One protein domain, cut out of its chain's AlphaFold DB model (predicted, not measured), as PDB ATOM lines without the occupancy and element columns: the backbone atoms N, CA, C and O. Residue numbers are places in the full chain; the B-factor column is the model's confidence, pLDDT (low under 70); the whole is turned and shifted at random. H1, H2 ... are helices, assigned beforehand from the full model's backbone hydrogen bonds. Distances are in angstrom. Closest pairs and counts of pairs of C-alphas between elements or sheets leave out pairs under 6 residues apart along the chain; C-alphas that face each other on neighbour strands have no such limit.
ATOM      1  N   PRO A 962       3.270   4.409  14.643       81.56
ATOM      2  CA  PRO A 962       4.494   5.154  14.949       81.56
ATOM      3  C   PRO A 962       4.745   6.333  13.997       81.56
ATOM      4  O   PRO A 962       5.254   7.359  14.436       81.56
ATOM      5  N   LEU A 963       4.351   6.236  12.720       84.00
ATOM      6  CA  LEU A 963       4.518   7.321  11.747       84.00
ATOM      7  C   LEU A 963       3.523   8.467  11.998       84.00
ATOM      8  O   LEU A 963       3.894   9.638  11.925       84.00
ATOM      9  N   TYR A 964       2.271   8.138  12.337       82.75
ATOM     10  CA  TYR A 964       1.261   9.119  12.747       82.75
ATOM     11  C   TYR A 964       1.658   9.828  14.051       82.75
ATOM     12  O   TYR A 964       1.614  11.059  14.118       82.75
ATOM     13  N   LEU A 965       2.110   9.058  15.048       86.62
ATOM     14  CA  LEU A 965       2.635   9.568  16.312       86.62
ATOM     15  C   LEU A 965       3.809  10.520  16.058       86.62
ATOM     16  O   LEU A 965       3.715  11.687  16.425       86.62
ATOM     17  N   ALA A 966       4.854  10.064  15.358       86.44
ATOM     18  CA  ALA A 966       6.052  10.856  15.078       86.44
ATOM     19  C   ALA A 966       5.760  12.138  14.282       86.44
ATOM     20  O   ALA A 966       6.271  13.198  14.636       86.44
ATOM     21  N   LYS A 967       4.909  12.087  13.243       87.88
ATOM     22  CA  LYS A 967       4.534  13.290  12.475       87.88
ATOM     23  C   LYS A 967       3.824  14.319  13.361       87.88
ATOM     24  O   LYS A 967       4.117  15.510  13.265       87.88
ATOM     25  N   ARG A 968       2.886  13.876  14.207       85.88
ATOM     26  CA  ARG A 968       2.073  14.774  15.040       85.88
ATOM     27  C   ARG A 968       2.847  15.318  16.243       85.88
ATOM     28  O   ARG A 968       2.702  16.501  16.542       85.88
ATOM     29  N   THR A 969       3.693  14.513  16.890       86.69
ATOM     30  CA  THR A 969       4.553  14.991  17.984       86.69
ATOM     31  C   THR A 969       5.639  15.928  17.472       86.69
ATOM     32  O   THR A 969       5.812  16.989  18.059       86.69
ATOM     33  N   LEU A 970       6.313  15.618  16.357       89.88
ATOM     34  CA  LEU A 970       7.342  16.492  15.781       89.88
ATOM     35  C   LEU A 970       6.778  17.867  15.392       89.88
ATOM     36  O   LEU A 970       7.405  18.886  15.677       89.88
ATOM     37  N   LEU A 971       5.587  17.906  14.782       89.50
ATOM     38  CA  LEU A 971       4.929  19.160  14.408       89.50
ATOM     39  C   LEU A 971       4.530  19.985  15.643       89.50
ATOM     40  O   LEU A 971       4.849  21.171  15.696       89.50
ATOM     41  N   TRP A 972       3.922  19.364  16.660       89.12
ATOM     42  CA  TRP A 972       3.584  20.053  17.912       89.12
ATOM     43  C   TRP A 972       4.839  20.548  18.653       89.12
ATOM     44  O   TRP A 972       4.884  21.703  19.072       89.12
ATOM     45  N   ILE A 973       5.899  19.731  18.731       89.25
ATOM     46  CA  ILE A 973       7.198  20.123  19.303       89.25
ATOM     47  C   ILE A 973       7.766  21.339  18.563       89.25
ATOM     48  O   ILE A 973       8.220  22.274  19.216       89.25
ATOM     49  N   ALA A 974       7.715  21.374  17.227       91.25
ATOM     50  CA  ALA A 974       8.199  22.515  16.449       91.25
ATOM     51  C   ALA A 974       7.383  23.799  16.709       91.25
ATOM     52  O   ALA A 974       7.968  24.868  16.893       91.25
ATOM     53  N   GLN A 975       6.049  23.700  16.783       91.31
ATOM     54  CA  GLN A 975       5.169  24.833  17.099       91.31
ATOM     55  C   GLN A 975       5.413  25.373  18.519       91.31
ATOM     56  O   GLN A 975       5.576  26.581  18.701       91.31
ATOM     57  N   VAL A 976       5.488  24.490  19.523       89.94
ATOM     58  CA  VAL A 976       5.758  24.878  20.917       89.94
ATOM     59  C   VAL A 976       7.174  25.427  21.072       89.94
ATOM     60  O   VAL A 976       7.339  26.464  21.706       89.94
ATOM     61  N   ALA A 977       8.191  24.809  20.465       91.69
ATOM     62  CA  ALA A 977       9.572  25.291  20.539       91.69
ATOM     63  C   ALA A 977       9.724  26.700  19.943       91.69
ATOM     64  O   ALA A 977      10.406  27.537  20.531       91.69
ATOM     65  N   TYR A 978       9.043  26.991  18.829       92.94
ATOM     66  CA  TYR A 978       8.991  28.335  18.252       92.94
ATOM     67  C   TYR A 978       8.359  29.352  19.222       92.94
ATOM     68  O   TYR A 978       8.946  30.404  19.486       92.94
ATOM     69  N   LEU A 979       7.198  29.028  19.805       91.56
ATOM     70  CA  LEU A 979       6.521  29.900  20.773       91.56
ATOM     71  C   LEU A 979       7.358  30.125  22.040       91.56
ATOM     72  O   LEU A 979       7.509  31.263  22.475       91.56
ATOM     73  N   VAL A 980       7.943  29.066  22.604       91.25
ATOM     74  CA  VAL A 980       8.807  29.131  23.794       91.25
ATOM     75  C   VAL A 980      10.082  29.931  23.516       91.25
ATOM     76  O   VAL A 980      10.504  30.705  24.372       91.25
ATOM     77  N   PHE A 981      10.670  29.827  22.321       93.38
ATOM     78  CA  PHE A 981      11.823  30.645  21.941       93.38
ATOM     79  C   PHE A 981      11.470  32.141  21.896       93.38
ATOM     80  O   PHE A 981      12.144  32.958  22.526       93.38
ATOM     81  N   PHE A 982      10.387  32.524  21.216       93.12
ATOM     82  CA  PHE A 982      10.031  33.940  21.100       93.12
ATOM     83  C   PHE A 982       9.453  34.534  22.391       93.12
ATOM     84  O   PHE A 982       9.954  35.558  22.857       93.12
ATOM     85  N   LEU A 983       8.447  33.896  22.994       90.56
ATOM     86  CA  LEU A 983       7.772  34.387  24.204       90.56
ATOM     87  C   LEU A 983       8.604  34.166  25.480       90.56
ATOM     88  O   LEU A 983       8.487  34.943  26.422       90.56
ATOM     89  N   GLY A 984       9.435  33.119  25.520       90.00
ATOM     90  CA  GLY A 984      10.210  32.719  26.699       90.00
ATOM     91  C   GLY A 984      11.689  33.114  26.682       90.00
ATOM     92  O   GLY A 984      12.317  33.070  27.739       90.00
ATOM     93  N   PHE A 985      12.259  33.520  25.538       92.31
ATOM     94  CA  PHE A 985      13.660  33.964  25.450       92.31
ATOM     95  C   PHE A 985      13.829  35.332  24.770       92.31
ATOM     96  O   PHE A 985      14.366  36.255  25.389       92.31
ATOM     97  N   VAL A 986      13.346  35.503  23.533       94.75
ATOM     98  CA  VAL A 986      13.576  36.735  22.746       94.75
ATOM     99  C   VAL A 986      12.859  37.951  23.344       94.75
ATOM    100  O   VAL A 986      13.486  38.976  23.590       94.75
ATOM    101  N   ILE A 987      11.558  37.850  23.622       94.06
ATOM    102  CA  ILE A 987      10.788  38.958  24.207       94.06
ATOM    103  C   ILE A 987      11.292  39.320  25.620       94.06
ATOM    104  O   ILE A 987      11.584  40.497  25.839       94.06
ATOM    105  N   PRO A 988      11.498  38.365  26.552       95.06
ATOM    106  CA  PRO A 988      12.071  38.655  27.868       95.06
ATOM    107  C   PRO A 988      13.430  39.370  27.819       95.06
ATOM    108  O   PRO A 988      13.604  40.395  28.479       95.06
ATOM    109  N   THR A 989      14.381  38.883  27.009       95.12
ATOM    110  CA  THR A 989      15.708  39.523  26.887       95.12
ATOM    111  C   THR A 989      15.619  40.958  26.365       95.12
ATOM    112  O   THR A 989      16.315  41.828  26.888       95.12
ATOM    113  N   LEU A 990      14.740  41.234  25.395       94.62
ATOM    114  CA  LEU A 990      14.500  42.590  24.891       94.62
ATOM    115  C   LEU A 990      13.846  43.503  25.944       94.62
ATOM    116  O   LEU A 990      14.277  44.645  26.095       94.62
ATOM    117  N   VAL A 991      12.858  43.012  26.707       94.12
ATOM    118  CA  VAL A 991      12.212  43.780  27.794       94.12
ATOM    119  C   VAL A 991      13.230  44.182  28.864       94.12
ATOM    120  O   VAL A 991      13.274  45.345  29.262       94.12
ATOM    121  N   ALA A 992      14.087  43.257  29.307       94.50
ATOM    122  CA  ALA A 992      15.135  43.590  30.269       94.50
ATOM    123  C   ALA A 992      16.192  44.534  29.699       94.50
ATOM    124  O   ALA A 992      16.621  45.436  30.407       94.50
ATOM    125  N   LEU A 993      16.588  44.371  28.432       93.12
ATOM    126  CA  LEU A 993      17.567  45.258  27.803       93.12
ATOM    127  C   LEU A 993      17.044  46.700  27.696       93.12
ATOM    128  O   LEU A 993      17.804  47.635  27.936       93.12
ATOM    129  N   VAL A 994      15.746  46.890  27.428       91.25
ATOM    130  CA  VAL A 994      15.083  48.203  27.528       91.25
ATOM    131  C   VAL A 994      15.149  48.736  28.966       91.25
ATOM    132  O   VAL A 994      15.635  49.845  29.175       91.25
ATOM    133  N   MET A 995      14.721  47.960  29.967       90.50
ATOM    134  CA  MET A 995      14.733  48.402  31.374       90.50
ATOM    135  C   MET A 995      16.147  48.734  31.886       90.50
ATOM    136  O   MET A 995      16.332  49.712  32.615       90.50
ATOM    137  N   GLU A 996      17.153  47.958  31.475       90.69
ATOM    138  CA  GLU A 996      18.550  48.183  31.832       90.69
ATOM    139  C   GLU A 996      19.081  49.470  31.183       90.69
ATOM    140  O   GLU A 996      19.596  50.326  31.895       90.69
ATOM    141  N   LEU A 997      18.902  49.665  29.868       88.44
ATOM    142  CA  LEU A 997      19.405  50.851  29.155       88.44
ATOM    143  C   LEU A 997      18.727  52.162  29.584       88.44
ATOM    144  O   LEU A 997      19.394  53.190  29.671       88.44
ATOM    145  N   TYR A 998      17.417  52.143  29.842       87.50
ATOM    146  CA  TYR A 998      16.649  53.364  30.102       87.50
ATOM    147  C   TYR A 998      16.591  53.785  31.573       87.50
ATOM    148  O   TYR A 998      16.462  54.977  31.848       87.50
ATOM    149  N   ILE A 999      16.656  52.837  32.515       87.12
ATOM    150  CA  ILE A 999      16.427  53.109  33.944       87.12
ATOM    151  C   ILE A 999      17.622  52.665  34.786       87.12
ATOM    152  O   ILE A 999      18.205  53.468  35.513       87.12
ATOM    153  N   ILE A1000      18.000  51.387  34.707       88.44
ATOM    154  CA  ILE A1000      18.901  50.788  35.703       88.44
ATOM    155  C   ILE A1000      20.356  51.220  35.479       88.44
ATOM    156  O   ILE A1000      21.043  51.572  36.439       88.44
ATOM    157  N   LEU A1001      20.835  51.224  34.235       87.44
ATOM    158  CA  LEU A1001      22.218  51.565  33.910       87.44
ATOM    159  C   LEU A1001      22.522  53.061  34.127       87.44
ATOM    160  O   LEU A1001      23.512  53.336  34.810       87.44
ATOM    161  N   PRO A1002      21.674  54.022  33.691       86.00
ATOM    162  CA  PRO A1002      21.856  55.432  34.037       86.00
ATOM    163  C   PRO A1002      21.836  55.672  35.553       86.00
ATOM    164  O   PRO A1002      22.692  56.387  36.074       86.00
ATOM    165  N   ALA A1003      20.928  55.017  36.292       85.25
ATOM    166  CA  ALA A1003      20.878  55.127  37.748       85.25
ATOM    167  C   ALA A1003      22.152  54.577  38.417       85.25
ATOM    168  O   ALA A1003      22.731  55.243  39.275       85.25
ATOM    169  N   ARG A1004      22.653  53.406  37.994       85.06
ATOM    170  CA  ARG A1004      23.905  52.829  38.520       85.06
ATOM    171  C   ARG A1004      25.113  53.730  38.256       85.06
ATOM    172  O   ARG A1004      25.897  53.948  39.177       85.06
ATOM    173  N   MET A1005      25.232  54.276  37.046       82.00
ATOM    174  CA  MET A1005      26.301  55.216  36.683       82.00
ATOM    175  C   MET A1005      26.198  56.550  37.440       82.00
ATOM    176  O   MET A1005      27.220  57.103  37.830       82.00
ATOM    177  N   SER A1006      24.987  57.049  37.725       80.44
ATOM    178  CA  SER A1006      24.814  58.268  38.538       80.44
ATOM    179  C   SER A1006      25.252  58.110  40.001       80.44
ATOM    180  O   SER A1006      25.545  59.105  40.662       80.44
ATOM    181  N   ILE A1007      25.314  56.870  40.504       85.88
ATOM    182  CA  ILE A1007      25.814  56.543  41.846       85.88
ATOM    183  C   ILE A1007      27.321  56.242  41.794       85.88
ATOM    184  O   ILE A1007      28.061  56.681  42.669       85.88
ATOM    185  N   ASN A1008      27.779  55.509  40.771       82.88
ATOM    186  CA  ASN A1008      29.175  55.112  40.582       82.88
ATOM    187  C   ASN A1008      29.630  55.433  39.147       82.88
ATOM    188  O   ASN A1008      29.407  54.635  38.236       82.88
ATOM    189  N   ALA A1009      30.289  56.578  38.955       76.88
ATOM    190  CA  ALA A1009      30.704  57.051  37.629       76.88
ATOM    191  C   ALA A1009      31.705  56.112  36.921       76.88
ATOM    192  O   ALA A1009      31.654  55.973  35.702       76.88
ATOM    193  N   ASP A1010      32.567  55.426  37.679       76.56
ATOM    194  CA  ASP A1010      33.622  54.542  37.156       76.56
ATOM    195  C   ASP A1010      33.133  53.109  36.822       76.56
ATOM    196  O   ASP A1010      33.937  52.189  36.647       76.56
ATOM    197  N   LEU A1011      31.816  52.868  36.786       78.88
ATOM    198  CA  LEU A1011      31.251  51.526  36.607       78.88
ATOM    199  C   LEU A1011      31.244  51.080  35.134       78.88
ATOM    200  O   LEU A1011      30.424  51.540  34.338       78.88
ATOM    201  N   GLU A1012      32.074  50.090  34.791       79.50
ATOM    202  CA  GLU A1012      32.024  49.438  33.475       79.50
ATOM    203  C   GLU A1012      30.649  48.773  33.199       79.50
ATOM    204  O   GLU A1012      30.242  47.867  33.938       79.50
ATOM    205  N   PRO A1013      29.947  49.127  32.104       77.25
ATOM    206  CA  PRO A1013      28.675  48.506  31.734       77.25
ATOM    207  C   PRO A1013      28.881  47.089  31.170       77.25
ATOM    208  O   PRO A1013      29.221  46.908  30.002       77.25
ATOM    209  N   ARG A1014      28.636  46.057  31.987       82.44
ATOM    210  CA  ARG A1014      28.759  44.641  31.586       82.44
ATOM    211  C   ARG A1014      27.392  43.951  31.509       82.44
ATOM    212  O   ARG A1014      26.885  43.441  32.504       82.44
ATOM    213  N   ILE A1015      26.803  43.913  30.312       85.44
ATOM    214  CA  ILE A1015      25.489  43.298  30.056       85.44
ATOM    215  C   ILE A1015      25.649  41.788  29.819       85.44
ATOM    216  O   ILE A1015      26.135  41.360  28.770       85.44
ATOM    217  N   ARG A1016      25.202  40.957  30.769       89.38
ATOM    218  CA  ARG A1016      25.152  39.494  30.609       89.38
ATOM    219  C   ARG A1016      23.773  39.054  30.117       89.38
ATOM    220  O   ARG A1016      22.783  39.172  30.832       89.38
ATOM    221  N   ILE A1017      23.717  38.486  28.910       89.38
ATOM    222  CA  ILE A1017      22.465  38.091  28.230       89.38
ATOM    223  C   ILE A1017      21.599  37.153  29.093       89.38
ATOM    224  O   ILE A1017      20.379  37.278  29.096       89.38
ATOM    225  N   VAL A1018      22.213  36.250  29.866       89.19
ATOM    226  CA  VAL A1018      21.484  35.299  30.731       89.19
ATOM    227  C   VAL A1018      20.814  35.987  31.932       89.19
ATOM    228  O   VAL A1018      19.738  35.564  32.349       89.19
ATOM    229  N   ASP A1019      21.388  37.081  32.446       89.44
ATOM    230  CA  ASP A1019      20.752  37.883  33.502       89.44
ATOM    231  C   ASP A1019      19.600  38.707  32.921       89.44
ATOM    232  O   ASP A1019      18.526  38.766  33.512       89.44
ATOM    233  N   MET A1020      19.794  39.283  31.727       92.00
ATOM    234  CA  MET A1020      18.739  39.999  31.000       92.00
ATOM    235  C   MET A1020      17.565  39.070  30.671       92.00
ATOM    236  O   MET A1020      16.413  39.447  30.835       92.00
ATOM    237  N   TRP A1021      17.822  37.821  30.286       93.50
ATOM    238  CA  TRP A1021      16.773  36.815  30.117       93.50
ATOM    239  C   TRP A1021      15.972  36.585  31.410       93.50
ATOM    240  O   TRP A1021      14.741  36.633  31.400       93.50
ATOM    241  N   ALA A1022      16.668  36.381  32.531       91.38
ATOM    242  CA  ALA A1022      16.057  36.075  33.820       91.38
ATOM    243  C   ALA A1022      15.258  37.251  34.407       91.38
ATOM    244  O   ALA A1022      14.096  37.088  34.777       91.38
ATOM    245  N   LEU A1023      15.857  38.445  34.449       91.19
ATOM    246  CA  LEU A1023      15.174  39.682  34.835       91.19
ATOM    247  C   LEU A1023      14.007  39.970  33.886       91.19
ATOM    248  O   LEU A1023      12.930  40.358  34.327       91.19
ATOM    249  N   GLY A1024      14.194  39.684  32.597       93.12
ATOM    250  CA  GLY A1024      13.185  39.803  31.556       93.12
ATOM    251  C   GLY A1024      11.939  38.985  31.839       93.12
ATOM    252  O   GLY A1024      10.841  39.520  31.760       93.12
ATOM    253  N   LEU A1025      12.085  37.718  32.239       92.06
ATOM    254  CA  LEU A1025      10.948  36.864  32.598       92.06
ATOM    255  C   LEU A1025      10.169  37.415  33.802       92.06
ATOM    256  O   LEU A1025       8.936  37.371  33.814       92.06
ATOM    257  N   VAL A1026      10.871  37.977  34.791       91.12
ATOM    258  CA  VAL A1026      10.246  38.632  35.950       91.12
ATOM    259  C   VAL A1026       9.509  39.905  35.519       91.12
ATOM    260  O   VAL A1026       8.332  40.060  35.846       91.12
ATOM    261  N   TYR A1027      10.139  40.780  34.727       91.50
ATOM    262  CA  TYR A1027       9.508  41.996  34.202       91.50
ATOM    263  C   TYR A1027       8.316  41.688  33.287       91.50
ATOM    264  O   TYR A1027       7.277  42.328  33.422       91.50
ATOM    265  N   SER A1028       8.406  40.675  32.422       89.38
ATOM    266  CA  SER A1028       7.287  40.210  31.599       89.38
ATOM    267  C   SER A1028       6.129  39.695  32.457       89.38
ATOM    268  O   SER A1028       4.986  40.038  32.167       89.38
ATOM    269  N   LYS A1029       6.377  38.944  33.545       87.31
ATOM    270  CA  LYS A1029       5.291  38.520  34.450       87.31
ATOM    271  C   LYS A1029       4.670  39.704  35.206       87.31
ATOM    272  O   LYS A1029       3.451  39.745  35.351       87.31
ATOM    273  N   ILE A1030       5.473  40.676  35.647       87.19
ATOM    274  CA  ILE A1030       4.978  41.904  36.296       87.19
ATOM    275  C   ILE A1030       4.118  42.718  35.319       87.19
ATOM    276  O   ILE A1030       3.003  43.097  35.670       87.19
ATOM    277  N   ALA A1031       4.584  42.918  34.083       84.06
ATOM    278  CA  ALA A1031       3.830  43.603  33.034       84.06
ATOM    279  C   ALA A1031       2.510  42.879  32.719       84.06
ATOM    280  O   ALA A1031       1.462  43.517  32.671       84.06
ATOM    281  N   LEU A1032       2.531  41.546  32.598       82.38
ATOM    282  CA  LEU A1032       1.325  40.733  32.410       82.38
ATOM    283  C   LEU A1032       0.343  40.835  33.588       82.38
ATOM    284  O   LEU A1032      -0.859  40.771  33.352       82.38
ATOM    285  N   ARG A1033       0.804  41.002  34.838       79.75
ATOM    286  CA  ARG A1033      -0.090  41.223  35.992       79.75
ATOM    287  C   ARG A1033      -0.670  42.641  35.975       79.75
ATOM    288  O   ARG A1033      -1.883  42.796  36.063       79.75
ATOM    289  N   ALA A1034       0.167  43.658  35.766       77.31
ATOM    290  CA  ALA A1034      -0.261  45.055  35.673       77.31
ATOM    291  C   ALA A1034      -1.280  45.287  34.539       77.31
ATOM    292  O   ALA A1034      -2.253  46.014  34.723       77.31
ATOM    293  N   HIS A1035      -1.113  44.614  33.396       73.56
ATOM    294  CA  HIS A1035      -2.029  44.720  32.257       73.56
ATOM    295  C   HIS A1035      -3.348  43.941  32.436       73.56
ATOM    296  O   HIS A1035      -4.278  44.175  31.678       73.56
ATOM    297  N   ARG A1036      -3.484  43.070  33.456       69.44
ATOM    298  CA  ARG A1036      -4.807  42.576  33.904       69.44
ATOM    299  C   ARG A1036      -5.533  43.606  34.774       69.44
ATOM    300  O   ARG A1036      -6.750  43.703  34.723       69.44
ATOM    301  N   MET A1037      -4.790  44.361  35.590       58.62
ATOM    302  CA  MET A1037      -5.356  45.365  36.508       58.62
ATOM    303  C   MET A1037      -5.917  46.588  35.766       58.62
ATOM    304  O   MET A1037      -6.774  47.297  36.292       58.62
ATOM    305  N   GLN A1038      -5.436  46.829  34.545       60.59
ATOM    306  CA  GLN A1038      -5.938  47.834  33.613       60.59
ATOM    307  C   GLN A1038      -6.645  47.122  32.455       60.59
ATOM    308  O   GLN A1038      -5.990  46.717  31.500       60.59
ATOM    309  N   ALA A1039      -7.970  46.970  32.538       53.34
ATOM    310  CA  ALA A1039      -8.776  46.398  31.460       53.34
ATOM    311  C   ALA A1039      -8.694  47.295  30.209       53.34
ATOM    312  O   ALA A1039      -9.346  48.334  30.141       53.34
ATOM    313  N   ALA A1040      -7.825  46.929  29.265       53.66
ATOM    314  CA  ALA A1040      -7.462  47.753  28.118       53.66
ATOM    315  C   ALA A1040      -7.603  46.965  26.808       53.66
ATOM    316  O   ALA A1040      -6.929  45.954  26.611       53.66
ATOM    317  N   ASP A1041      -8.398  47.480  25.863       57.50
ATOM    318  CA  ASP A1041      -8.771  46.830  24.587       57.50
ATOM    319  C   ASP A1041      -7.646  46.707  23.533       57.50
ATOM    320  O   ASP A1041      -7.874  46.559  22.319       57.50
ATOM    321  N   GLY A1042      -6.395  46.747  23.995       71.38
ATOM    322  CA  GLY A1042      -5.196  46.665  23.184       71.38
ATOM    323  C   GLY A1042      -5.162  45.407  22.315       71.38
ATOM    324  O   GLY A1042      -5.459  44.296  22.757       71.38
ATOM    325  N   ARG A1043      -4.721  45.567  21.061       79.19
ATOM    326  CA  ARG A1043      -4.490  44.443  20.133       79.19
ATOM    327  C   ARG A1043      -3.571  43.370  20.734       79.19
ATOM    328  O   ARG A1043      -3.835  42.185  20.571       79.19
ATOM    329  N   ILE A1044      -2.533  43.796  21.458       81.56
ATOM    330  CA  ILE A1044      -1.561  42.900  22.099       81.56
ATOM    331  C   ILE A1044      -2.199  42.145  23.279       81.56
ATOM    332  O   ILE A1044      -1.949  40.952  23.420       81.56
ATOM    333  N   ALA A1045      -3.064  42.791  24.076       81.81
ATOM    334  CA  ALA A1045      -3.793  42.139  25.169       81.81
ATOM    335  C   ALA A1045      -4.672  40.996  24.642       81.81
ATOM    336  O   ALA A1045      -4.512  39.851  25.059       81.81
ATOM    337  N   ARG A1046      -5.495  41.271  23.619       82.94
ATOM    338  CA  ARG A1046      -6.338  40.255  22.966       82.94
ATOM    339  C   ARG A1046      -5.536  39.090  22.378       82.94
ATOM    340  O   ARG A1046      -5.944  37.943  22.537       82.94
ATOM    341  N   GLY A1047      -4.383  39.357  21.760       84.75
ATOM    342  CA  GLY A1047      -3.488  38.303  21.269       84.75
ATOM    343  C   GLY A1047      -2.894  37.440  22.395       84.75
ATOM    344  O   GLY A1047      -2.795  36.222  22.258       84.75
ATOM    345  N   ILE A1048      -2.541  38.046  23.535       85.56
ATOM    346  CA  ILE A1048      -2.061  37.331  24.731       85.56
ATOM    347  C   ILE A1048      -3.177  36.470  25.340       85.56
ATOM    348  O   ILE A1048      -2.940  35.302  25.657       85.56
ATOM    349  N   ASP A1049      -4.394  37.002  25.459       83.75
ATOM    350  CA  ASP A1049      -5.539  36.253  25.979       83.75
ATOM    351  C   ASP A1049      -5.981  35.128  25.035       83.75
ATOM    352  O   ASP A1049      -6.355  34.057  25.514       83.75
ATOM    353  N   HIS A1050      -5.865  35.293  23.712       84.81
ATOM    354  CA  HIS A1050      -6.080  34.198  22.761       84.81
ATOM    355  C   HIS A1050      -5.082  33.053  22.999       84.81
ATOM    356  O   HIS A1050      -5.507  31.910  23.163       84.81
ATOM    357  N   ILE A1051      -3.779  33.354  23.109       85.94
ATOM    358  CA  ILE A1051      -2.738  32.356  23.423       85.94
ATOM    359  C   ILE A1051      -3.028  31.670  24.771       85.94
ATOM    360  O   ILE A1051      -2.865  30.455  24.895       85.94
ATOM    361  N   ARG A1052      -3.497  32.424  25.776       82.38
ATOM    362  CA  ARG A1052      -3.863  31.889  27.096       82.38
ATOM    363  C   ARG A1052      -5.081  30.959  27.041       82.38
ATOM    364  O   ARG A1052      -5.048  29.924  27.698       82.38
ATOM    365  N   ARG A1053      -6.125  31.312  26.280       83.38
ATOM    366  CA  ARG A1053      -7.367  30.524  26.143       83.38
ATOM    367  C   ARG A1053      -7.160  29.238  25.341       83.38
ATOM    368  O   ARG A1053      -7.632  28.191  25.758       83.38
ATOM    369  N   THR A1054      -6.435  29.293  24.222       82.50
ATOM    370  CA  THR A1054      -6.178  28.106  23.380       82.50
ATOM    371  C   THR A1054      -5.162  27.146  24.017       82.50
ATOM    372  O   THR A1054      -5.211  25.937  23.791       82.50
ATOM    373  N   GLY A1055      -4.271  27.667  24.868       79.00
ATOM    374  CA  GLY A1055      -3.362  26.874  25.690       79.00
ATOM    375  C   GLY A1055      -2.258  26.146  24.910       79.00
ATOM    376  O   GLY A1055      -2.097  26.271  23.697       79.00
ATOM    377  N   TRP A1056      -1.458  25.358  25.631       78.38
ATOM    378  CA  TRP A1056      -0.274  24.685  25.070       78.38
ATOM    379  C   TRP A1056      -0.585  23.395  24.292       78.38
ATOM    380  O   TRP A1056       0.294  22.841  23.632       78.38
ATOM    381  N   THR A1057      -1.821  22.894  24.351       75.06
ATOM    382  CA  THR A1057      -2.261  21.685  23.633       75.06
ATOM    383  C   THR A1057      -2.492  21.942  22.143       75.06
ATOM    384  O   THR A1057      -2.211  21.059  21.332       75.06
ATOM    385  N   HIS A1058      -2.948  23.144  21.777       81.69
ATOM    386  CA  HIS A1058      -3.262  23.549  20.404       81.69
ATOM    387  C   HIS A1058      -2.575  24.885  20.037       81.69
ATOM    388  O   HIS A1058      -3.232  25.909  19.889       81.69
ATOM    389  N   PRO A1059      -1.233  24.906  19.911       84.00
ATOM    390  CA  PRO A1059      -0.484  26.129  19.631       84.00
ATOM    391  C   PRO A1059      -0.702  26.639  18.194       84.00
ATOM    392  O   PRO A1059      -0.311  25.974  17.234       84.00
ATOM    393  N   ASP A1060      -1.214  27.867  18.058       87.81
ATOM    394  CA  ASP A1060      -1.345  28.605  16.790       87.81
ATOM    395  C   ASP A1060      -0.215  29.651  16.621       87.81
ATOM    396  O   ASP A1060      -0.427  30.853  16.832       87.81
ATOM    397  N   PRO A1061       1.014  29.254  16.222       89.06
ATOM    398  CA  PRO A1061       2.139  30.182  16.136       89.06
ATOM    399  C   PRO A1061       1.911  31.306  15.123       89.06
ATOM    400  O   PRO A1061       2.367  32.415  15.355       89.06
ATOM    401  N   PHE A1062       1.178  31.077  14.028       89.69
ATOM    402  CA  PHE A1062       0.969  32.106  13.002       89.69
ATOM    403  C   PHE A1062       0.176  33.319  13.523       89.69
ATOM    404  O   PHE A1062       0.568  34.463  13.279       89.69
ATOM    405  N   ARG A1063      -0.902  33.084  14.290       87.88
ATOM    406  CA  ARG A1063      -1.691  34.154  14.927       87.88
ATOM    407  C   ARG A1063      -0.885  34.847  16.021       87.88
ATOM    408  O   ARG A1063      -0.725  36.064  15.974       87.88
ATOM    409  N   ALA A1064      -0.271  34.069  16.918       89.38
ATOM    410  CA  ALA A1064       0.614  34.583  17.964       89.38
ATOM    411  C   ALA A1064       1.747  35.466  17.401       89.38
ATOM    412  O   ALA A1064       2.063  36.518  17.961       89.38
ATOM    413  N   THR A1065       2.322  35.085  16.257       91.31
ATOM    414  CA  THR A1065       3.358  35.865  15.576       91.31
ATOM    415  C   THR A1065       2.829  37.184  15.033       91.31
ATOM    416  O   THR A1065       3.464  38.218  15.243       91.31
ATOM    417  N   LYS A1066       1.664  37.173  14.378       90.81
ATOM    418  CA  LYS A1066       1.045  38.367  13.789       90.81
ATOM    419  C   LYS A1066       0.556  39.371  14.841       90.81
ATOM    420  O   LYS A1066       0.700  40.574  14.641       90.81
ATOM    421  N   GLU A1067      -0.026  38.888  15.937       89.19
ATOM    422  CA  GLU A1067      -0.750  39.717  16.913       89.19
ATOM    423  C   GLU A1067       0.095  40.123  18.127       89.19
ATOM    424  O   GLU A1067      -0.120  41.201  18.681       89.19
ATOM    425  N   VAL A1068       1.078  39.300  18.518       90.38
ATOM    426  CA  VAL A1068       1.913  39.537  19.707       90.38
ATOM    427  C   VAL A1068       3.394  39.649  19.351       90.38
ATOM    428  O   VAL A1068       4.009  40.672  19.646       90.38
ATOM    429  N   ILE A1069       3.996  38.636  18.713       92.69
ATOM    430  CA  ILE A1069       5.467  38.559  18.624       92.69
ATOM    431  C   ILE A1069       6.043  39.648  17.713       92.69
ATOM    432  O   ILE A1069       6.954  40.354  18.140       92.69
ATOM    433  N   ILE A1070       5.528  39.829  16.490       93.50
ATOM    434  CA  ILE A1070       6.014  40.869  15.565       93.50
ATOM    435  C   ILE A1070       5.868  42.281  16.159       93.50
ATOM    436  O   ILE A1070       6.889  42.969  16.248       93.50
ATOM    437  N   PRO A1071       4.675  42.742  16.597       92.06
ATOM    438  CA  PRO A1071       4.535  44.104  17.114       92.06
ATOM    439  C   PRO A1071       5.356  44.339  18.390       92.06
ATOM    440  O   PRO A1071       5.964  45.400  18.525       92.06
ATOM    441  N   LEU A1072       5.441  43.358  19.295       90.94
ATOM    442  CA  LEU A1072       6.186  43.511  20.547       90.94
ATOM    443  C   LEU A1072       7.709  43.464  20.334       90.94
ATOM    444  O   LEU A1072       8.417  44.322  20.856       90.94
ATOM    445  N   THR A1073       8.229  42.518  19.542       93.81
ATOM    446  CA  THR A1073       9.678  42.458  19.248       93.81
ATOM    447  C   THR A1073      10.131  43.648  18.405       93.81
ATOM    448  O   THR A1073      11.148  44.253  18.732       93.81
ATOM    449  N   GLY A1074       9.357  44.047  17.387       93.50
ATOM    450  CA  GLY A1074       9.632  45.237  16.578       93.50
ATOM    451  C   GLY A1074       9.597  46.530  17.397       93.50
ATOM    452  O   GLY A1074      10.499  47.356  17.267       93.50
ATOM    453  N   GLY A1075       8.612  46.685  18.290       90.56
ATOM    454  CA  GLY A1075       8.514  47.831  19.198       90.56
ATOM    455  C   GLY A1075       9.698  47.931  20.164       90.56
ATOM    456  O   GLY A1075      10.349  48.972  20.228       90.56
ATOM    457  N   LEU A1076      10.034  46.838  20.860       92.44
ATOM    458  CA  LEU A1076      11.171  46.798  21.788       92.44
ATOM    459  C   LEU A1076      12.512  47.025  21.070       92.44
ATOM    460  O   LEU A1076      13.349  47.787  21.547       92.44
ATOM    461  N   PHE A1077      12.712  46.408  19.903       93.69
ATOM    462  CA  PHE A1077      13.935  46.566  19.114       93.69
ATOM    463  C   PHE A1077      14.083  47.990  18.554       93.69
ATOM    464  O   PHE A1077      15.175  48.555  18.598       93.69
ATOM    465  N   SER A1078      12.981  48.613  18.122       90.00
ATOM    466  CA  SER A1078      12.938  50.038  17.765       90.00
ATOM    467  C   SER A1078      13.305  50.928  18.960       90.00
ATOM    468  O   SER A1078      14.168  51.796  18.842       90.00
ATOM    469  N   MET A1079      12.741  50.656  20.141       89.44
ATOM    470  CA  MET A1079      13.031  51.400  21.372       89.44
ATOM    471  C   MET A1079      14.506  51.300  21.806       89.44
ATOM    472  O   MET A1079      15.020  52.239  22.414       89.44
ATOM    473  N   ILE A1080      15.205  50.210  21.467       90.25
ATOM    474  CA  ILE A1080      16.655  50.052  21.679       90.25
ATOM    475  C   ILE A1080      17.467  50.782  20.592       90.25
ATOM    476  O   ILE A1080      18.438  51.468  20.911       90.25
ATOM    477  N   LEU A1081      17.096  50.653  19.312       90.81
ATOM    478  CA  LEU A1081      17.890  51.194  18.201       90.81
ATOM    479  C   LEU A1081      17.721  52.700  17.970       90.81
ATOM    480  O   LEU A1081      18.697  53.359  17.618       90.81
ATOM    481  N   VAL A1082      16.523  53.263  18.140       88.88
ATOM    482  CA  VAL A1082      16.256  54.677  17.816       88.88
ATOM    483  C   VAL A1082      17.160  55.642  18.603       88.88
ATOM    484  O   VAL A1082      17.784  56.487  17.957       88.88
ATOM    485  N   PRO A1083      17.351  55.515  19.934       85.94
ATOM    486  CA  PRO A1083      18.290  56.371  20.664       85.94
ATOM    487  C   PRO A1083      19.743  56.191  20.206       85.94
ATOM    488  O   PRO A1083      20.478  57.172  20.117       85.94
ATOM    489  N   ALA A1084      20.161  54.967  19.863       84.81
ATOM    490  CA  ALA A1084      21.507  54.695  19.355       84.81
ATOM    491  C   ALA A1084      21.753  55.339  17.975       84.81
ATOM    492  O   ALA A1084      22.818  55.910  17.741       84.81
ATOM    493  N   ILE A1085      20.757  55.303  17.083       87.62
ATOM    494  CA  ILE A1085      20.801  55.953  15.763       87.62
ATOM    495  C   ILE A1085      20.799  57.481  15.912       87.62
ATOM    496  O   ILE A1085      21.575  58.158  15.236       87.62
ATOM    497  N   LEU A1086      19.992  58.032  16.826       83.38
ATOM    498  CA  LEU A1086      19.983  59.466  17.141       83.38
ATOM    499  C   LEU A1086      21.327  59.933  17.719       83.38
ATOM    500  O   LEU A1086      21.849  60.959  17.287       83.38
ATOM    501  N   LEU A1087      21.924  59.163  18.633       81.56
ATOM    502  CA  LEU A1087      23.241  59.438  19.217       81.56
ATOM    503  C   LEU A1087      24.353  59.386  18.154       81.56
ATOM    504  O   LEU A1087      25.190  60.287  18.083       81.56
ATOM    505  N   TRP A1088      24.324  58.385  17.269       83.88
ATOM    506  CA  TRP A1088      25.235  58.282  16.124       83.88
ATOM    507  C   TRP A1088      25.071  59.452  15.139       83.88
ATOM    508  O   TRP A1088      26.066  60.017  14.679       83.88
ATOM    509  N   GLY A1089      23.831  59.867  14.860       83.25
ATOM    510  CA  GLY A1089      23.518  61.019  14.013       83.25
ATOM    511  C   GLY A1089      23.997  62.345  14.612       83.25
ATOM    512  O   GLY A1089      24.684  63.108  13.936       83.25
ATOM    513  N   ALA A1090      23.718  62.591  15.896       78.94
ATOM    514  CA  ALA A1090      24.176  63.780  16.617       78.94
ATOM    515  C   ALA A1090      25.712  63.886  16.632       78.94
ATOM    516  O   ALA A1090      26.259  64.947  16.329       78.94
ATOM    517  N   ARG A1091      26.407  62.763  16.876       78.44
ATOM    518  CA  ARG A1091      27.871  62.649  16.762       78.44
ATOM    519  C   ARG A1091      28.366  62.947  15.344       78.44
ATOM    520  O   ARG A1091      29.397  63.593  15.178       78.44
ATOM    521  N   ARG A1092      27.658  62.487  14.307       81.75
ATOM    522  CA  ARG A1092      28.058  62.696  12.904       81.75
ATOM    523  C   ARG A1092      27.884  64.145  12.429       81.75
ATOM    524  O   ARG A1092      28.526  64.522  11.450       81.75
ATOM    525  N   LEU A1093      27.063  64.933  13.121       80.94
ATOM    526  CA  LEU A1093      26.745  66.328  12.807       80.94
ATOM    527  C   LEU A1093      27.523  67.366  13.661       80.94
ATOM    528  O   LEU A1093      27.300  68.556  13.475       80.94
ATOM    529  N   ASP A1094      28.409  66.940  14.579       73.50
ATOM    530  CA  ASP A1094      29.206  67.782  15.518       73.50
ATOM    531  C   ASP A1094      28.386  68.840  16.298       73.50
ATOM    532  O   ASP A1094      28.891  69.896  16.676       73.50
ATOM    533  N   VAL A1095      27.098  68.569  16.554       66.31
ATOM    534  CA  VAL A1095      26.167  69.540  17.176       66.31
ATOM    535  C   VAL A1095      26.521  69.820  18.642       66.31
ATOM    536  O   VAL A1095      26.269  70.912  19.150       66.31
ATOM    537  N   PHE A1096      27.120  68.842  19.330       65.56
ATOM    538  CA  PHE A1096      27.429  68.909  20.756       65.56
ATOM    539  C   PHE A1096      28.848  68.408  21.040       65.56
ATOM    540  O   PHE A1096      29.115  67.209  20.998       65.56
ATOM    541  N   ARG A1097      29.753  69.323  21.408       67.06
ATOM    542  CA  ARG A1097      31.095  68.995  21.920       67.06
ATOM    543  C   ARG A1097      31.033  68.614  23.397       67.06
ATOM    544  O   ARG A1097      31.436  69.387  24.265       67.06
ATOM    545  N   VAL A1098      30.462  67.448  23.668       70.38
ATOM    546  CA  VAL A1098      30.203  66.923  25.014       70.38
ATOM    547  C   VAL A1098      30.697  65.475  25.088       70.38
ATOM    548  O   VAL A1098      30.772  64.798  24.066       70.38
ATOM    549  N   ASP A1099      31.084  65.025  26.281       76.00
ATOM    550  CA  ASP A1099      31.646  63.689  26.514       76.00
ATOM    551  C   ASP A1099      30.677  62.554  26.115       76.00
ATOM    552  O   ASP A1099      29.471  62.639  26.372       76.00
ATOM    553  N   ASP A1100      31.213  61.479  25.526       70.44
ATOM    554  CA  ASP A1100      30.442  60.333  25.013       70.44
ATOM    555  C   ASP A1100      29.607  59.686  26.141       70.44
ATOM    556  O   ASP A1100      28.431  59.363  25.944       70.44
ATOM    557  N   ASN A1101      30.177  59.578  27.351       74.00
ATOM    558  CA  ASN A1101      29.476  59.065  28.533       74.00
ATOM    559  C   ASN A1101      28.305  59.965  28.948       74.00
ATOM    560  O   ASN A1101      27.205  59.475  29.201       74.00
ATOM    561  N   PHE A1102      28.512  61.286  28.992       78.25
ATOM    562  CA  PHE A1102      27.456  62.240  29.337       78.25
ATOM    563  C   PHE A1102      26.306  62.184  28.325       78.25
ATOM    564  O   PHE A1102      25.137  62.224  28.713       78.25
ATOM    565  N   LEU A1103      26.621  62.074  27.033       76.62
ATOM    566  CA  LEU A1103      25.613  62.060  25.976       76.62
ATOM    567  C   LEU A1103      24.799  60.752  26.002       76.62
ATOM    568  O   LEU A1103      23.571  60.799  25.914       76.62
ATOM    569  N   PHE A1104      25.440  59.603  26.256       77.25
ATOM    570  CA  PHE A1104      24.748  58.335  26.530       77.25
ATOM    571  C   PHE A1104      23.829  58.418  27.763       77.25
ATOM    572  O   PHE A1104      22.653  58.058  27.678       77.25
ATOM    573  N   LEU A1105      24.340  58.954  28.880       77.00
ATOM    574  CA  LEU A1105      23.628  59.069  30.161       77.00
ATOM    575  C   LEU A1105      22.324  59.868  30.093       77.00
ATOM    576  O   LEU A1105      21.414  59.595  30.873       77.00
ATOM    577  N   HIS A1106      22.227  60.847  29.192       83.00
ATOM    578  CA  HIS A1106      21.064  61.732  29.109       83.00
ATOM    579  C   HIS A1106      20.125  61.400  27.942       83.00
ATOM    580  O   HIS A1106      18.919  61.608  28.077       83.00
ATOM    581  N   VAL A1107      20.614  60.855  26.818       84.81
ATOM    582  CA  VAL A1107      19.764  60.573  25.640       84.81
ATOM    583  C   VAL A1107      18.719  59.489  25.918       84.81
ATOM    584  O   VAL A1107      17.554  59.688  25.577       84.81
ATOM    585  N   TYR A1108      19.077  58.382  26.582       84.56
ATOM    586  CA  TYR A1108      18.096  57.334  26.901       84.56
ATOM    587  C   TYR A1108      17.042  57.825  27.921       84.56
ATOM    588  O   TYR A1108      15.857  57.825  27.575       84.56
ATOM    589  N   PRO A1109      17.402  58.339  29.120       84.38
ATOM    590  CA  PRO A1109      16.407  58.842  30.068       84.38
ATOM    591  C   PRO A1109      15.550  59.992  29.539       84.38
ATOM    592  O   PRO A1109      14.359  60.007  29.823       84.38
ATOM    593  N   SER A1110      16.098  60.935  28.758       83.06
ATOM    594  CA  SER A1110      15.301  62.057  28.227       83.06
ATOM    595  C   SER A1110      14.255  61.614  27.202       83.06
ATOM    596  O   SER A1110      13.130  62.109  27.225       83.06
ATOM    597  N   LEU A1111      14.569  60.635  26.348       84.75
ATOM    598  CA  LEU A1111      13.598  60.088  25.400       84.75
ATOM    599  C   LEU A1111      12.486  59.308  26.130       84.75
ATOM    600  O   LEU A1111      11.314  59.412  25.763       84.75
ATOM    601  N   PHE A1112      12.822  58.620  27.229       82.75
ATOM    602  CA  PHE A1112      11.841  57.971  28.107       82.75
ATOM    603  C   PHE A1112      11.013  58.955  28.941       82.75
ATOM    604  O   PHE A1112       9.812  58.741  29.073       82.75
ATOM    605  N   THR A1113      11.578  60.045  29.471       82.44
ATOM    606  CA  THR A1113      10.779  61.043  30.205       82.44
ATOM    607  C   THR A1113       9.863  61.831  29.279       82.44
ATOM    608  O   THR A1113       8.734  62.105  29.676       82.44
ATOM    609  N   VAL A1114      10.263  62.125  28.036       86.56
ATOM    610  CA  VAL A1114       9.367  62.724  27.030       86.56
ATOM    611  C   VAL A1114       8.207  61.779  26.695       86.56
ATOM    612  O   VAL A1114       7.049  62.189  26.780       86.56
ATOM    613  N   ALA A1115       8.484  60.505  26.395       83.56
ATOM    614  CA  ALA A1115       7.439  59.512  26.123       83.56
ATOM    615  C   ALA A1115       6.535  59.260  27.348       83.56
ATOM    616  O   ALA A1115       5.310  59.216  27.228       83.56
ATOM    617  N   GLY A1116       7.127  59.155  28.539       79.69
ATOM    618  CA  GLY A1116       6.427  58.973  29.809       79.69
ATOM    619  C   GLY A1116       5.570  60.176  30.199       79.69
ATOM    620  O   GLY A1116       4.463  59.986  30.693       79.69
ATOM    621  N   CYS A1117       6.010  61.405  29.913       83.75
ATOM    622  CA  CYS A1117       5.182  62.602  30.080       83.75
ATOM    623  C   CYS A1117       4.030  62.633  29.071       83.75
ATOM    624  O   CYS A1117       2.913  62.943  29.462       83.75
ATOM    625  N   ALA A1118       4.253  62.266  27.804       85.19
ATOM    626  CA  ALA A1118       3.181  62.209  26.805       85.19
ATOM    627  C   ALA A1118       2.096  61.176  27.177       85.19
ATOM    628  O   ALA A1118       0.907  61.501  27.201       85.19
ATOM    629  N   HIS A1119       2.497  59.956  27.553       81.06
ATOM    630  CA  HIS A1119       1.569  58.942  28.063       81.06
ATOM    631  C   HIS A1119       0.939  59.343  29.402       81.06
ATOM    632  O   HIS A1119      -0.249  59.112  29.600       81.06
ATOM    633  N   GLY A1120       1.697  59.978  30.300       77.50
ATOM    634  CA  GLY A1120       1.210  60.468  31.589       77.50
ATOM    635  C   GLY A1120       0.164  61.574  31.452       77.50
ATOM    636  O   GLY A1120      -0.834  61.539  32.157       77.50
ATOM    637  N   ILE A1121       0.335  62.504  30.508       85.88
ATOM    638  CA  ILE A1121      -0.657  63.538  30.177       85.88
ATOM    639  C   ILE A1121      -1.925  62.900  29.595       85.88
ATOM    640  O   ILE A1121      -3.021  63.279  29.994       85.88
ATOM    641  N   SER A1122      -1.790  61.904  28.713       83.62
ATOM    642  CA  SER A1122      -2.931  61.174  28.135       83.62
ATOM    643  C   SER A1122      -3.702  60.351  29.182       83.62
ATOM    644  O   SER A1122      -4.929  60.383  29.237       83.62
ATOM    645  N   ALA A1123      -2.995  59.661  30.080       79.19
ATOM    646  CA  ALA A1123      -3.611  58.936  31.191       79.19
ATOM    647  C   ALA A1123      -4.214  59.883  32.244       79.19
ATOM    648  O   ALA A1123      -5.246  59.576  32.834       79.19
ATOM    649  N   LEU A1124      -3.604  61.048  32.478       78.69
ATOM    650  CA  LEU A1124      -4.149  62.058  33.378       78.69
ATOM    651  C   LEU A1124      -5.400  62.719  32.786       78.69
ATOM    652  O   LEU A1124      -6.339  62.968  33.533       78.69
ATOM    653  N   SER A1125      -5.462  62.966  31.474       87.06
ATOM    654  CA  SER A1125      -6.664  63.524  30.844       87.06
ATOM    655  C   SER A1125      -7.833  62.536  30.857       87.06
ATOM    656  O   SER A1125      -8.951  62.950  31.160       87.06
ATOM    657  N   SER A1126      -7.594  61.237  30.635       82.56
ATOM    658  CA  SER A1126      -8.646  60.221  30.773       82.56
ATOM    659  C   SER A1126      -9.084  60.028  32.227       82.56
ATOM    660  O   SER A1126     -10.283  60.014  32.489       82.56
ATOM    661  N   LEU A1127      -8.155  59.994  33.193       79.00
ATOM    662  CA  LEU A1127      -8.486  59.934  34.623       79.00
ATOM    663  C   LEU A1127      -9.239  61.178  35.113       79.00
ATOM    664  O   LEU A1127     -10.172  61.037  35.898       79.00
ATOM    665  N   ILE A1128      -8.889  62.381  34.644       85.50
ATOM    666  CA  ILE A1128      -9.656  63.607  34.917       85.50
ATOM    667  C   ILE A1128     -11.041  63.525  34.268       85.50
ATOM    668  O   ILE A1128     -12.009  63.944  34.896       85.50
ATOM    669  N   GLY A1129     -11.161  62.935  33.075       86.75
ATOM    670  CA  GLY A1129     -12.446  62.616  32.450       86.75
ATOM    671  C   GLY A1129     -13.309  61.717  33.338       86.75
ATOM    672  O   GLY A1129     -14.379  62.131  33.769       86.75
ATOM    673  N   THR A1130     -12.821  60.525  33.696       80.62
ATOM    674  CA  THR A1130     -13.552  59.563  34.542       80.62
ATOM    675  C   THR A1130     -13.816  60.088  35.956       80.62
ATOM    676  O   THR A1130     -14.848  59.771  36.544       80.62
ATOM    677  N   TRP A1131     -12.926  60.909  36.520       77.25
ATOM    678  CA  TRP A1131     -13.149  61.548  37.818       77.25
ATOM    679  C   TRP A1131     -14.176  62.679  37.731       77.25
ATOM    680  O   TRP A1131     -15.061  62.744  38.576       77.25
ATOM    681  N   SER A1132     -14.124  63.520  36.691       87.19
ATOM    682  CA  SER A1132     -15.145  64.541  36.423       87.19
ATOM    683  C   SER A1132     -16.516  63.908  36.189       87.19
ATOM    684  O   SER A1132     -17.501  64.412  36.722       87.19
ATOM    685  N   GLN A1133     -16.560  62.781  35.469       79.62
ATOM    686  CA  GLN A1133     -17.747  61.946  35.320       79.62
ATOM    687  C   GLN A1133     -18.212  61.455  36.698       79.62
ATOM    688  O   GLN A1133     -19.268  61.869  37.139       79.62
ATOM    689  N   SER A1134     -17.386  60.727  37.460       78.31
ATOM    690  CA  SER A1134     -17.786  60.171  38.767       78.31
ATOM    691  C   SER A1134     -18.173  61.222  39.818       78.31
ATOM    692  O   SER A1134     -18.986  60.927  40.693       78.31
ATOM    693  N   VAL A1135     -17.605  62.432  39.772       80.50
ATOM    694  CA  VAL A1135     -18.033  63.562  40.614       80.50
ATOM    695  C   VAL A1135     -19.399  64.069  40.157       80.50
ATOM    696  O   VAL A1135     -20.291  64.188  40.990       80.50
ATOM    697  N   ARG A1136     -19.602  64.266  38.849       74.69
ATOM    698  CA  ARG A1136     -20.900  64.643  38.273       74.69
ATOM    699  C   ARG A1136     -21.965  63.592  38.574       74.69
ATOM    700  O   ARG A1136     -23.009  63.940  39.099       74.69
ATOM    701  N   ASP A1137     -21.677  62.315  38.350       76.19
ATOM    702  CA  ASP A1137     -22.570  61.200  38.661       76.19
ATOM    703  C   ASP A1137     -22.974  61.228  40.145       76.19
ATOM    704  O   ASP A1137     -24.140  61.029  40.458       76.19
ATOM    705  N   LYS A1138     -22.054  61.552  41.067       74.81
ATOM    706  CA  LYS A1138     -22.335  61.663  42.513       74.81
ATOM    707  C   LYS A1138     -23.080  62.932  42.927       74.81
ATOM    708  O   LYS A1138     -23.854  62.870  43.875       74.81
TER     709      LYS A1138
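This is residues 962 to 1138 of the 1185 residues of an uncharacterized protein of Antrodiella citrinella (UniProt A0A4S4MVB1). Two long, kinked helices, H1 and H4, run side by side the same way; H2 crosses H1, H3 folds back along the first part of H4, and H5 turns off at a corner as a long arm. Residues 1114 to 1138 of H5 stick out from the body, as do residues 962 to 971 of H1. The 177 printed residues have five named helices, H1 to H5 in chain order, and no named strand: all helix, loose, radius of gyration of the C-alphas 21.0 A, spans 69 by 55 by 30 A.

Start at H1, residues 962 to 1007, which has a kink of 40 degrees near residue 995. Its residues 975 to 994 touch H4, residues 1061 to 1092, at a shallow tilt of 31 degrees; the closest C-alphas, Ile 987 and Thr 1073, are 6.2 A apart. H2, residues 1017 to 1037, touches H1 about perpendicular at 87 degrees, C-alphas 988 and 1024 being closest at 4.0 A. H3, residues 1043 to 1054, forms a hairpin with H4, opposite ways at 36 degrees, only just steep; C-alphas 1047 and 1067 are closest at 5.3 A. H5, residues 1100 to 1138, touches H1 about perpendicular at 78 degrees, closest at C-alphas 998 and 1108, 5.3 A. H2 and H5 are apart. Every O i to N i+4 pair is within hydrogen-bond range in H2 and H3, against 38 of 42 in H1, 23 of 28 in H4 and 33 of 35 in H5.

Find C-alpha 962 at (4.494, 5.154, 14.949); H1 runs 61.8 A from there. H4 spans 41.7 A, H2 29.9 A and H3 16.7 A. H5 runs 55.6 A to C-alpha 1138 at (-22.335, 61.663, 42.513).

The C-alphas of Pro 962 and Arg 1097 are farthest apart, 69.5 A. The printed part has no cut and no long link. Look for pLDDT under 70 at residues 1036 to 1041 and 1095 to 1097.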